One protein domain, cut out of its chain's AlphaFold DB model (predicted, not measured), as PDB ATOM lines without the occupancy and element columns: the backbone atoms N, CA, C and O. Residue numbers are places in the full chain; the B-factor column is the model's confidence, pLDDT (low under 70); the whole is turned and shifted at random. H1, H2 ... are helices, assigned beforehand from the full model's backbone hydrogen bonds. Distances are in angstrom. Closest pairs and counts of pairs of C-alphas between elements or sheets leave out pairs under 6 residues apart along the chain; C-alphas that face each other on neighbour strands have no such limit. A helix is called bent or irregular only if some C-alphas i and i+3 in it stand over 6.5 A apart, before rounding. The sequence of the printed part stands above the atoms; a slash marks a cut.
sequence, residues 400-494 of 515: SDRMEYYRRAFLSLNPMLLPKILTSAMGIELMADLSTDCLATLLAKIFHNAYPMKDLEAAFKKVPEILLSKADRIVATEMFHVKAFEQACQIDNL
ATOM      1  N   SER A 400     160.860 171.887 209.889       74.25
ATOM      2  CA  SER A 400     162.036 171.949 210.774       74.25
ATOM      3  C   SER A 400     162.900 170.686 210.645       74.25
ATOM      4  O   SER A 400     164.128 170.779 210.590       74.25
ATOM      5  N   ASP A 401     162.274 169.510 210.506       73.38
ATOM      6  CA  ASP A 401     162.987 168.248 210.265       73.38
ATOM      7  C   ASP A 401     163.692 168.268 208.895       73.38
ATOM      8  O   ASP A 401     164.845 167.844 208.782       73.38
ATOM      9  N   ARG A 402     163.028 168.808 207.855       75.56
ATOM     10  CA  ARG A 402     163.613 169.007 206.509       75.56
ATOM     11  C   ARG A 402     164.801 169.960 206.550       75.56
ATOM     12  O   ARG A 402     165.863 169.657 206.007       75.56
ATOM     13  N   MET A 403     164.630 171.094 207.224       77.12
ATOM     14  CA  MET A 403     165.671 172.096 207.428       77.12
ATOM     15  C   MET A 403     166.909 171.509 208.108       77.12
ATOM     16  O   MET A 403     168.023 171.699 207.618       77.12
ATOM     17  N   GLU A 404     166.735 170.759 209.199       74.06
ATOM     18  CA  GLU A 404     167.844 170.115 209.912       74.06
ATOM     19  C   GLU A 404     168.454 168.941 209.116       74.06
ATOM     20  O   GLU A 404     169.668 168.735 209.183       74.06
ATOM     21  N   TYR A 405     167.674 168.215 208.301       78.56
ATOM     22  CA  TYR A 405     168.214 167.228 207.355       78.56
ATOM     23  C   TYR A 405     169.159 167.881 206.338       78.56
ATOM     24  O   TYR A 405     170.333 167.508 206.273       78.56
ATOM     25  N   TYR A 406     168.699 168.895 205.594       79.88
ATOM     26  CA  TYR A 406     169.542 169.567 204.597       79.88
ATOM     27  C   TYR A 406     170.774 170.216 205.248       79.88
ATOM     28  O   TYR A 406     171.875 170.122 204.707       79.88
ATOM     29  N   ARG A 407     170.625 170.794 206.447       80.00
ATOM     30  CA  ARG A 407     171.729 171.363 207.241       80.00
ATOM     31  C   ARG A 407     172.800 170.317 207.572       80.00
ATOM     32  O   ARG A 407     173.986 170.577 207.374       80.00
ATOM     33  N   ARG A 408     172.403 169.114 208.003       68.94
ATOM     34  CA  ARG A 408     173.323 167.985 208.257       68.94
ATOM     35  C   ARG A 408     173.948 167.421 206.983       68.94
ATOM     36  O   ARG A 408     175.119 167.041 207.008       68.94
ATOM     37  N   ALA A 409     173.205 167.392 205.878       70.25
ATOM     38  CA  ALA A 409     173.729 166.961 204.588       70.25
ATOM     39  C   ALA A 409     174.822 167.925 204.082       70.25
ATOM     40  O   ALA A 409     175.924 167.479 203.766       70.25
ATOM     41  N   PHE A 410     174.596 169.245 204.151       75.94
ATOM     42  CA  PHE A 410     175.638 170.243 203.875       75.94
ATOM     43  C   PHE A 410     176.846 170.108 204.822       75.94
ATOM     44  O   PHE A 410     177.980 170.105 204.348       75.94
ATOM     45  N   LEU A 411     176.641 169.898 206.128       67.25
ATOM     46  CA  LEU A 411     177.734 169.626 207.084       67.25
ATOM     47  C   LEU A 411     178.515 168.321 206.811       67.25
ATOM     48  O   LEU A 411     179.599 168.142 207.364       67.25
ATOM     49  N   SER A 412     177.986 167.414 205.982       65.81
ATOM     50  CA  SER A 412     178.639 166.150 205.603       65.81
ATOM     51  C   SER A 412     179.489 166.262 204.326       65.81
ATOM     52  O   SER A 412     180.315 165.384 204.046       65.81
ATOM     53  N   LEU A 413     179.329 167.347 203.561       64.94
ATOM     54  CA  LEU A 413     180.214 167.688 202.447       64.94
ATOM     55  C   LEU A 413     181.589 168.148 202.963       64.94
ATOM     56  O   LEU A 413     181.764 168.524 204.120       64.94
ATOM     57  N   ASN A 414     182.598 168.150 202.090       69.31
ATOM     58  CA  ASN A 414     183.864 168.836 202.349       69.31
ATOM     59  C   ASN A 414     183.584 170.336 202.628       69.31
ATOM     60  O   ASN A 414     183.054 171.006 201.738       69.31
ATOM     61  N   PRO A 415     183.960 170.887 203.804       71.25
ATOM     62  CA  PRO A 415     183.673 172.275 204.179       71.25
ATOM     63  C   PRO A 415     184.096 173.322 203.141       71.25
ATOM     64  O   PRO A 415     183.393 174.311 202.950       71.25
ATOM     65  N   MET A 416     185.188 173.073 202.407       77.94
ATOM     66  CA  MET A 416     185.700 173.969 201.358       77.94
ATOM     67  C   MET A 416     184.765 174.108 200.142       77.94
ATOM     68  O   MET A 416     184.993 174.963 199.286       77.94
ATOM     69  N   LEU A 417     183.723 173.275 200.044       78.50
ATOM     70  CA  LEU A 417     182.714 173.338 198.987       78.50
ATOM     71  C   LEU A 417     181.543 174.258 199.354       78.50
ATOM     72  O   LEU A 417     180.924 174.811 198.450       78.50
ATOM     73  N   LEU A 418     181.249 174.476 200.642       82.00
ATOM     74  CA  LEU A 418     180.082 175.268 201.057       82.00
ATOM     75  C   LEU A 418     180.136 176.731 200.572       82.00
ATOM     76  O   LEU A 418     179.130 177.183 200.020       82.00
ATOM     77  N   PRO A 419     181.275 177.457 200.645       81.44
ATOM     78  CA  PRO A 419     181.388 178.782 200.033       81.44
ATOM     79  C   PRO A 419     181.135 178.749 198.519       81.44
ATOM     80  O   PRO A 419     180.384 179.568 197.996       81.44
ATOM     81  N   LYS A 420     181.695 177.752 197.815       83.75
ATOM     82  CA  LYS A 420     181.566 177.610 196.355       83.75
ATOM     83  C   LYS A 420     180.129 177.333 195.924       83.75
ATOM     84  O   LYS A 420     179.678 177.896 194.929       83.75
ATOM     85  N   ILE A 421     179.408 176.494 196.672       84.00
ATOM     86  CA  ILE A 421     177.987 176.213 196.439       84.00
ATOM     87  C   ILE A 421     177.162 177.479 196.691       84.00
ATOM     88  O   ILE A 421     176.329 177.818 195.854       84.00
ATOM     89  N   LEU A 422     177.419 178.218 197.781       82.62
ATOM     90  CA  LEU A 422     176.671 179.441 198.096       82.62
ATOM     91  C   LEU A 422     176.851 180.509 197.011       82.62
ATOM     92  O   LEU A 422     175.862 181.021 196.491       82.62
ATOM     93  N   THR A 423     178.091 180.791 196.606       83.38
ATOM     94  CA  THR A 423     178.379 181.739 195.519       83.38
ATOM     95  C   THR A 423     177.821 181.250 194.176       83.38
ATOM     96  O   THR A 423     177.293 182.051 193.408       83.38
ATOM     97  N   SER A 424     177.818 179.939 193.906       82.19
ATOM     98  CA  SER A 424     177.213 179.371 192.686       82.19
ATOM     99  C   SER A 424     175.680 179.445 192.654       82.19
ATOM    100  O   SER A 424     175.114 179.480 191.555       82.19
ATOM    101  N   ALA A 425     175.032 179.454 193.827       79.06
ATOM    102  CA  ALA A 425     173.578 179.481 194.008       79.06
ATOM    103  C   ALA A 425     172.996 180.896 194.180       79.06
ATOM    104  O   ALA A 425     171.898 181.157 193.701       79.06
ATOM    105  N   MET A 426     173.717 181.809 194.841       73.25
ATOM    106  CA  MET A 426     173.275 183.195 195.077       73.25
ATOM    107  C   MET A 426     173.926 184.225 194.144       73.25
ATOM    108  O   MET A 426     173.439 185.346 194.056       73.25
ATOM    109  N   GLY A 427     175.046 183.894 193.491       67.62
ATOM    110  CA  GLY A 427     175.849 184.861 192.729       67.62
ATOM    111  C   GLY A 427     176.624 185.869 193.593       67.62
ATOM    112  O   GLY A 427     177.175 186.822 193.054       67.62
ATOM    113  N   ILE A 428     176.663 185.674 194.917       64.31
ATOM    114  CA  ILE A 428     177.306 186.579 195.880       64.31
ATOM    115  C   ILE A 428     178.657 185.996 196.304       64.31
ATOM    116  O   ILE A 428     178.736 184.855 196.764       64.31
ATOM    117  N   GLU A 429     179.718 186.786 196.176       59.84
ATOM    118  CA  GLU A 429     181.048 186.452 196.685       59.84
ATOM    119  C   GLU A 429     181.127 186.741 198.199       59.84
ATOM    120  O   GLU A 429     180.660 187.776 198.680       59.84
ATOM    121  N   LEU A 430     181.638 185.787 198.985       61.12
ATOM    122  CA  LEU A 430     181.601 185.850 200.452       61.12
ATOM    123  C   LEU A 430     182.688 186.777 201.016       61.12
ATOM    124  O   LEU A 430     183.842 186.385 201.157       61.12
ATOM    125  N   MET A 431     182.286 187.982 201.421       51.84
ATOM    126  CA  MET A 431     183.168 189.011 201.999       51.84
ATOM    127  C   MET A 431     183.535 188.801 203.487       51.84
ATOM    128  O   MET A 431     184.087 189.709 204.106       51.84
ATOM    129  N   ALA A 432     183.199 187.658 204.099       55.81
ATOM    130  CA  ALA A 432     183.440 187.400 205.524       55.81
ATOM    131  C   ALA A 432     183.597 185.905 205.854       55.81
ATOM    132  O   ALA A 432     182.909 185.059 205.277       55.81
ATOM    133  N   ASP A 433     184.431 185.605 206.858       65.50
ATOM    134  CA  ASP A 433     184.661 184.264 207.415       65.50
ATOM    135  C   ASP A 433     183.445 183.750 208.214       65.50
ATOM    136  O   ASP A 433     183.434 183.696 209.449       65.50
ATOM    137  N   LEU A 434     182.382 183.361 207.507       73.25
ATOM    138  CA  LEU A 434     181.266 182.628 208.103       73.25
ATOM    139  C   LEU A 434     181.707 181.219 208.520       73.25
ATOM    140  O   LEU A 434     182.348 180.496 207.758       73.25
ATOM    141  N   SER A 435     181.290 180.791 209.714       81.44
ATOM    142  CA  SER A 435     181.540 179.423 210.173       81.44
ATOM    143  C   SER A 435     180.840 178.390 209.279       81.44
ATOM    144  O   SER A 435     179.778 178.648 208.706       81.44
ATOM    145  N   THR A 436     181.395 177.177 209.215       74.88
ATOM    146  CA  THR A 436     180.825 176.048 208.459       74.88
ATOM    147  C   THR A 436     179.370 175.754 208.842       74.88
ATOM    148  O   THR A 436     178.565 175.409 207.982       74.88
ATOM    149  N   ASP A 437     179.015 175.931 210.119       76.12
ATOM    150  CA  ASP A 437     177.659 175.717 210.635       76.12
ATOM    151  C   ASP A 437     176.690 176.833 210.194       76.12
ATOM    152  O   ASP A 437     175.572 176.544 209.758       76.12
ATOM    153  N   CYS A 438     177.143 178.094 210.166       79.81
ATOM    154  CA  CYS A 438     176.386 179.203 209.577       79.81
ATOM    155  C   CYS A 438     176.166 179.002 208.067       79.81
ATOM    156  O   CYS A 438     175.040 179.155 207.589       79.81
ATOM    157  N   LEU A 439     177.210 178.611 207.324       79.94
ATOM    158  CA  LEU A 439     177.133 178.346 205.882       79.94
ATOM    159  C   LEU A 439     176.173 177.194 205.562       79.94
ATOM    160  O   LEU A 439     175.297 177.351 204.713       79.94
ATOM    161  N   ALA A 440     176.281 176.065 206.269       77.94
ATOM    162  CA  ALA A 440     175.377 174.929 206.096       77.94
ATOM    163  C   ALA A 440     173.921 175.280 206.446       77.94
ATOM    164  O   ALA A 440     172.998 174.832 205.768       77.94
ATOM    165  N   THR A 441     173.700 176.120 207.463       83.19
ATOM    166  CA  THR A 441     172.359 176.589 207.850       83.19
ATOM    167  C   THR A 441     171.754 177.538 206.814       83.19
ATOM    168  O   THR A 441     170.563 177.442 206.518       83.19
ATOM    169  N   LEU A 442     172.555 178.433 206.228       84.44
ATOM    170  CA  LEU A 442     172.113 179.324 205.151       84.44
ATOM    171  C   LEU A 442     171.791 178.538 203.872       84.44
ATOM    172  O   LEU A 442     170.718 178.712 203.295       84.44
ATOM    173  N   LEU A 443     172.675 177.618 203.479       85.62
ATOM    174  CA  LEU A 443     172.468 176.724 202.339       85.62
ATOM    175  C   LEU A 443     171.230 175.835 202.515       85.62
ATOM    176  O   LEU A 443     170.464 175.684 201.567       85.62
ATOM    177  N   ALA A 444     170.976 175.315 203.719       86.00
ATOM    178  CA  ALA A 444     169.765 174.552 204.017       86.00
ATOM    179  C   ALA A 444     168.484 175.373 203.797       86.00
ATOM    180  O   ALA A 444     167.552 174.868 203.177       86.00
ATOM    181  N   LYS A 445     168.457 176.649 204.221       85.69
ATOM    182  CA  LYS A 445     167.309 177.548 203.986       85.69
ATOM    183  C   LYS A 445     167.073 177.780 202.496       85.69
ATOM    184  O   LYS A 445     165.935 177.723 202.044       85.69
ATOM    185  N   ILE A 446     168.142 178.004 201.731       84.56
ATOM    186  CA  ILE A 446     168.064 178.186 200.275       84.56
ATOM    187  C   ILE A 446     167.544 176.905 199.605       84.56
ATOM    188  O   ILE A 446     166.634 176.972 198.789       84.56
ATOM    189  N   PHE A 447     168.074 175.737 199.977       85.25
ATOM    190  CA  PHE A 447     167.724 174.450 199.367       85.25
ATOM    191  C   PHE A 447     166.290 173.999 199.703       85.25
ATOM    192  O   PHE A 447     165.576 173.496 198.836       85.25
ATOM    193  N   HIS A 448     165.835 174.235 200.938       83.44
ATOM    194  CA  HIS A 448     164.450 173.991 201.347       83.44
ATOM    195  C   HIS A 448     163.472 174.938 200.635       83.44
ATOM    196  O   HIS A 448     162.485 174.466 200.076       83.44
ATOM    197  N   ASN A 449     163.776 176.239 200.556       81.75
ATOM    198  CA  ASN A 449     162.872 177.232 199.959       81.75
ATOM    199  C   ASN A 449     162.901 177.265 198.415       81.75
ATOM    200  O   ASN A 449     162.052 177.914 197.805       81.75
ATOM    201  N   ALA A 450     163.869 176.612 197.765       76.00
ATOM    202  CA  ALA A 450     164.020 176.654 196.313       76.00
ATOM    203  C   ALA A 450     162.874 175.950 195.567       76.00
ATOM    204  O   ALA A 450     162.583 174.769 195.785       76.00
ATOM    205  N   TYR A 451     162.287 176.676 194.616       61.41
ATOM    206  CA  TYR A 451     161.267 176.188 193.691       61.41
ATOM    207  C   TYR A 451     161.455 176.888 192.326       61.41
ATOM    208  O   TYR A 451     160.617 177.683 191.901       61.41
ATOM    209  N   PRO A 452     162.604 176.646 191.661       64.12
ATOM    210  CA  PRO A 452     162.759 175.349 191.000       64.12
ATOM    211  C   PRO A 452     164.105 174.631 191.226       64.12
ATOM    212  O   PRO A 452     165.165 175.232 191.374       64.12
ATOM    213  N   MET A 453     164.069 173.296 191.128       70.00
ATOM    214  CA  MET A 453     165.239 172.402 191.228       70.00
ATOM    215  C   MET A 453     166.366 172.717 190.231       70.00
ATOM    216  O   MET A 453     167.538 172.514 190.539       70.00
ATOM    217  N   LYS A 454     166.024 173.224 189.038       71.50
ATOM    218  CA  LYS A 454     166.974 173.451 187.934       71.50
ATOM    219  C   LYS A 454     168.096 174.426 188.300       71.50
ATOM    220  O   LYS A 454     169.228 174.227 187.863       71.50
ATOM    221  N   ASP A 455     167.805 175.426 189.126       72.12
ATOM    222  CA  ASP A 455     168.779 176.455 189.500       72.12
ATOM    223  C   ASP A 455     169.759 175.930 190.561       72.12
ATOM    224  O   ASP A 455     170.962 176.184 190.482       72.12
ATOM    225  N   LEU A 456     169.274 175.090 191.485       75.25
ATOM    226  CA  LEU A 456     170.117 174.329 192.413       75.25
ATOM    227  C   LEU A 456     170.999 173.316 191.672       75.25
ATOM    228  O   LEU A 456     172.199 173.244 191.936       75.25
ATOM    229  N   GLU A 457     170.445 172.561 190.719       78.62
ATOM    230  CA  GLU A 457     171.240 171.664 189.873       78.62
ATOM    231  C   GLU A 457     172.333 172.430 189.119       78.62
ATOM    232  O   GLU A 457     173.480 171.982 189.075       78.62
ATOM    233  N   ALA A 458     172.005 173.589 188.540       79.88
ATOM    234  CA  ALA A 458     172.965 174.439 187.842       79.88
ATOM    235  C   ALA A 458     174.053 174.975 188.789       79.88
ATOM    236  O   ALA A 458     175.221 175.015 188.406       79.88
ATOM    237  N   ALA A 459     173.706 175.332 190.030       79.56
ATOM    238  CA  ALA A 459     174.670 175.732 191.053       79.56
ATOM    239  C   ALA A 459     175.623 174.585 191.436       79.56
ATOM    240  O   ALA A 459     176.835 174.784 191.465       79.56
ATOM    241  N   PHE A 460     175.113 173.369 191.653       82.31
ATOM    242  CA  PHE A 460     175.951 172.200 191.953       82.31
ATOM    243  C   PHE A 460     176.817 171.784 190.750       82.31
ATOM    244  O   PHE A 460     177.980 171.422 190.925       82.31
ATOM    245  N   LYS A 461     176.305 171.899 189.516       81.44
ATOM    246  CA  LYS A 461     177.056 171.626 188.273       81.44
ATOM    247  C   LYS A 461     178.210 172.621 188.031       81.44
ATOM    248  O   LYS A 461     179.152 172.266 187.329       81.44
ATOM    249  N   LYS A 462     178.187 173.815 188.644       83.19
ATOM    250  CA  LYS A 462     179.310 174.784 188.648       83.19
ATOM    251  C   LYS A 462     180.433 174.441 189.641       83.19
ATOM    252  O   LYS A 462     181.491 175.060 189.561       83.19
ATOM    253  N   VAL A 463     180.239 173.476 190.548       83.69
ATOM    254  CA  VAL A 463     181.242 173.047 191.544       83.69
ATOM    255  C   VAL A 463     181.719 171.621 191.203       83.69
ATOM    256  O   VAL A 463     181.266 170.645 191.815       83.69
ATOM    257  N   PRO A 464     182.593 171.450 190.189       75.12
ATOM    258  CA  PRO A 464     182.961 170.137 189.645       75.12
ATOM    259  C   PRO A 464     183.621 169.203 190.671       75.12
ATOM    260  O   PRO A 464     183.563 167.983 190.515       75.12
ATOM    261  N   GLU A 465     184.196 169.736 191.749       76.31
ATOM    262  CA  GLU A 465     184.782 168.951 192.839       76.31
ATOM    263  C   GLU A 465     183.757 168.039 193.536       76.31
ATOM    264  O   GLU A 465     184.124 166.950 193.988       76.31
ATOM    265  N   ILE A 466     182.472 168.426 193.557       70.00
ATOM    266  CA  ILE A 466     181.375 167.572 194.047       70.00
ATOM    267  C   ILE A 466     181.249 166.323 193.168       70.00
ATOM    268  O   ILE A 466     181.085 165.224 193.684       70.00
ATOM    269  N   LEU A 467     181.355 166.471 191.843       66.50
ATOM    270  CA  LEU A 467     181.192 165.368 190.889       66.50
ATOM    271  C   LEU A 467     182.408 164.429 190.866       66.50
ATOM    272  O   LEU A 467     182.247 163.221 190.656       66.50
ATOM    273  N   LEU A 468     183.605 164.976 191.103       66.06
ATOM    274  CA  LEU A 468     184.865 164.232 191.197       66.06
ATOM    275  C   LEU A 468     184.959 163.402 192.488       66.06
ATOM    276  O   LEU A 468     185.429 162.264 192.455       66.06
ATOM    277  N   SER A 469     184.489 163.931 193.622       55.31
ATOM    278  CA  SER A 469     184.482 163.193 194.887       55.31
ATOM    279  C   SER A 469     183.323 162.196 194.954       55.31
ATOM    280  O   SER A 469     182.158 162.575 195.041       55.31
ATOM    281  N   LYS A 470     183.633 160.891 195.006       52.50
ATOM    282  CA  LYS A 470     182.612 159.835 195.148       52.50
ATOM    283  C   LYS A 470     181.713 160.045 196.379       52.50
ATOM    284  O   LYS A 470     180.531 159.738 196.299       52.50
ATOM    285  N   ALA A 471     182.260 160.539 197.492       45.84
ATOM    286  CA  ALA A 471     181.504 160.738 198.729       45.84
ATOM    287  C   ALA A 471     180.578 161.960 198.639       45.84
ATOM    288  O   ALA A 471     179.375 161.841 198.852       45.84
ATOM    289  N   ASP A 472     181.127 163.117 198.263       55.97
ATOM    290  CA  ASP A 472     180.372 164.373 198.194       55.97
ATOM    291  C   ASP A 472     179.296 164.321 197.083       55.97
ATOM    292  O   ASP A 472     178.202 164.859 197.261       55.97
ATOM    293  N   ARG A 473     179.538 163.566 195.996       62.81
ATOM    294  CA  ARG A 473     178.528 163.261 194.966       62.81
ATOM    295  C   ARG A 473     177.332 162.477 195.505       62.81
ATOM    296  O   ARG A 473     176.208 162.793 195.137       62.81
ATOM    297  N   ILE A 474     177.557 161.465 196.350       54.16
ATOM    298  CA  ILE A 474     176.470 160.643 196.916       54.16
ATOM    299  C   ILE A 474     175.571 161.498 197.812       54.16
ATOM    300  O   ILE A 474     174.354 161.451 197.654       54.16
ATOM    301  N   VAL A 475     176.161 162.328 198.680       60.84
ATOM    302  CA  VAL A 475     175.412 163.253 199.550       60.84
ATOM    303  C   VAL A 475     174.575 164.226 198.713       60.84
ATOM    304  O   VAL A 475     173.378 164.359 198.951       60.84
ATOM    305  N   ALA A 476     175.162 164.843 197.680       66.50
ATOM    306  CA  ALA A 476     174.429 165.732 196.779       66.50
ATOM    307  C   ALA A 476     173.257 165.018 196.075       66.50
ATOM    308  O   ALA A 476     172.152 165.555 196.022       66.50
ATOM    309  N   THR A 477     173.466 163.798 195.567       63.53
ATOM    310  CA  THR A 477     172.404 163.000 194.938       63.53
ATOM    311  C   THR A 477     171.279 162.653 195.924       63.53
ATOM    312  O   THR A 477     170.114 162.795 195.560       63.53
ATOM    313  N   GLU A 478     171.587 162.278 197.172       63.50
ATOM    314  CA  GLU A 478     170.570 162.004 198.204       63.50
ATOM    315  C   GLU A 478     169.711 163.252 198.501       63.50
ATOM    316  O   GLU A 478     168.482 163.171 198.498       63.50
ATOM    317  N   MET A 479     170.338 164.428 198.634       74.00
ATOM    318  CA  MET A 479     169.632 165.700 198.851       74.00
ATOM    319  C   MET A 479     168.654 166.033 197.714       74.00
ATOM    320  O   MET A 479     167.523 166.445 197.978       74.00
ATOM    321  N   PHE A 480     169.057 165.827 196.455       73.69
ATOM    322  CA  PHE A 480     168.170 166.034 195.304       73.69
ATOM    323  C   PHE A 480     167.040 164.991 195.229       73.69
ATOM    324  O   PHE A 480     165.932 165.352 194.832       73.69
ATOM    325  N   HIS A 481     167.253 163.741 195.662       66.12
ATOM    326  CA  HIS A 481     166.164 162.760 195.784       66.12
ATOM    327  C   HIS A 481     165.118 163.183 196.825       66.12
ATOM    328  O   HIS A 481     163.924 163.161 196.526       66.12
ATOM    329  N   VAL A 482     165.547 163.617 198.017       69.50
ATOM    330  CA  VAL A 482     164.628 164.091 199.069       69.50
ATOM    331  C   VAL A 482     163.864 165.340 198.612       69.50
ATOM    332  O   VAL A 482     162.658 165.431 198.839       69.50
ATOM    333  N   LYS A 483     164.516 166.260 197.888       74.06
ATOM    334  CA  LYS A 483     163.857 167.462 197.353       74.06
ATOM    335  C   LYS A 483     162.868 167.156 196.222       74.06
ATOM    336  O   LYS A 483     161.794 167.750 196.187       74.06
ATOM    337  N   ALA A 484     163.178 166.204 195.339       69.19
ATOM    338  CA  ALA A 484     162.242 165.737 194.314       69.19
ATOM    339  C   ALA A 484     161.002 165.061 194.931       69.19
ATOM    340  O   ALA A 484     159.883 165.299 194.478       69.19
ATOM    341  N   PHE A 485     161.189 164.267 195.992       68.00
ATOM    342  CA  PHE A 485     160.091 163.648 196.738       68.00
ATOM    343  C   PHE A 485     159.221 164.686 197.468       68.00
ATOM    344  O   PHE A 485     157.999 164.620 197.376       68.00
ATOM    345  N   GLU A 486     159.830 165.695 198.110       69.50
ATOM    346  CA  GLU A 486     159.099 166.828 198.702       69.50
ATOM    347  C   GLU A 486     158.193 167.518 197.668       69.50
ATOM    348  O   GLU A 486     157.023 167.769 197.955       69.50
ATOM    349  N   GLN A 487     158.701 167.782 196.459       70.31
ATOM    350  CA  GLN A 487     157.913 168.420 195.399       70.31
ATOM    351  C   GLN A 487     156.778 167.526 194.881       70.31
ATOM    352  O   GLN A 487     155.677 168.030 194.671       70.31
ATOM    353  N   ALA A 488     156.996 166.215 194.734       65.44
ATOM    354  CA  ALA A 488     155.933 165.280 194.353       65.44
ATOM    355  C   ALA A 488     154.783 165.281 195.379       65.44
ATOM    356  O   ALA A 488     153.633 165.531 195.019       65.44
ATOM    357  N   CYS A 489     155.094 165.133 196.670       63.62
ATOM    358  CA  CYS A 489     154.076 165.152 197.724       63.62
ATOM    359  C   CYS A 489     153.366 166.512 197.863       63.62
ATOM    360  O   CYS A 489     152.217 166.558 198.297       63.62
ATOM    361  N   GLN A 490     154.012 167.627 197.506       62.38
ATOM    362  CA  GLN A 490     153.364 168.945 197.473       62.38
ATOM    363  C   GLN A 490     152.384 169.096 196.295       62.38
ATOM    364  O   GLN A 490     151.392 169.809 196.433       62.38
ATOM    365  N   ILE A 491     152.618 168.408 195.172       52.91
ATOM    366  CA  ILE A 491     151.710 168.404 194.013       52.91
ATOM    367  C   ILE A 491     150.428 167.618 194.325       52.91
ATOM    368  O   ILE A 491     149.339 168.129 194.064       52.91
ATOM    369  N   ASP A 492     150.528 166.442 194.953       43.47
ATOM    370  CA  ASP A 492     149.349 165.634 195.316       43.47
ATOM    371  C   ASP A 492     148.399 166.389 196.268       43.47
ATOM    372  O   ASP A 492     147.184 166.407 196.065       43.47
ATOM    373  N   ASN A 493     148.951 167.113 197.251       42.41
ATOM    374  CA  ASN A 493     148.179 167.950 198.184       42.41
ATOM    375  C   ASN A 493     147.500 169.172 197.523       42.41
ATOM    376  O   ASN A 493     146.671 169.825 198.158       42.41
ATOM    377  N   LEU A 494     147.825 169.488 196.264       41.69
ATOM    378  CA  LEU A 494     147.145 170.505 195.452       41.69
ATOM    379  C   LEU A 494     146.142 169.895 194.451       41.69
ATOM    380  O   LEU A 494     145.414 170.642 193.794       41.69
TER     381      LEU A 494
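What this domain is: This is residues 400 to 494 of the 515 residues of the protein "Zn(2)-C6 fungal-type domain-containing protein" of Penicillium subrubescens (UniProt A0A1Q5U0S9). A long helix, H6, runs along one side of a small cluster of helices, H1 to H4, and residues 488 to 494 stick out past the cluster as a free tail. Within the cluster H3 crosses H1, H2 joins H3 to H4, and short H5 makes a corner with H6. The 95 printed residues hold six named helices, H1 to H6 in order, and no named strand, so the class is all helix. The whole is compact, with a radius of gyration of the C-alphas of 13.0 A, and spans 41 by 26 by 22 A.

Where its parts are: H1, residues 400 to 412, begins at C-alpha 400 (162.036, 171.949, 210.774) and is 18.3 A long. H2, residues 415 to 426, is only just irregular: C-alphas 416 and 419 are 6.6 A apart. H3, residues 436 to 449, measures 19.9 A. H4 is residues 453 to 461 and H5 is residues 464 to 468. H6, residues 470 to 492, runs 33.8 A to C-alpha 492 (149.349, 165.634, 195.316).

How they stand to each other: H1 and H3 touch at a steep tilt of 49 degrees, opposite ways; their closest C-alphas, Arg 407 and Ala 444, are 4.9 A apart. Residues 472 to 479 of H6 touch H1 at a shallow tilt of 17 degrees, opposite ways, closest at the C-alphas of Ala 409 and Val 475, 6.5 A. H2 touches H3, closest at the C-alphas of Pro 415 and Thr 436, 6.4 A. Residues 421 to 425 of H2 touch H4, with the C-alphas of Ser 424 and Ala 459 closest at 4.7 A. H5 and H6 touch only at the corner, closest at the C-alphas of Ile 466 and Arg 473, 5.2 A. H2 and H6 are apart. Each O i to N i+4 pair is within hydrogen-bond range in H1, H3, H4, H5 and H6, and 6 of 8 in H2.

The domain as a whole: The C-alphas farthest apart, Asp 433 and Asp 492, are 41.7 A apart. The printed part has no cut and no long link. Mean pLDDT of the printed part is 71.4, with 38 residues under 70, among them 427 to 433, 467 to 478 and 488 to 494.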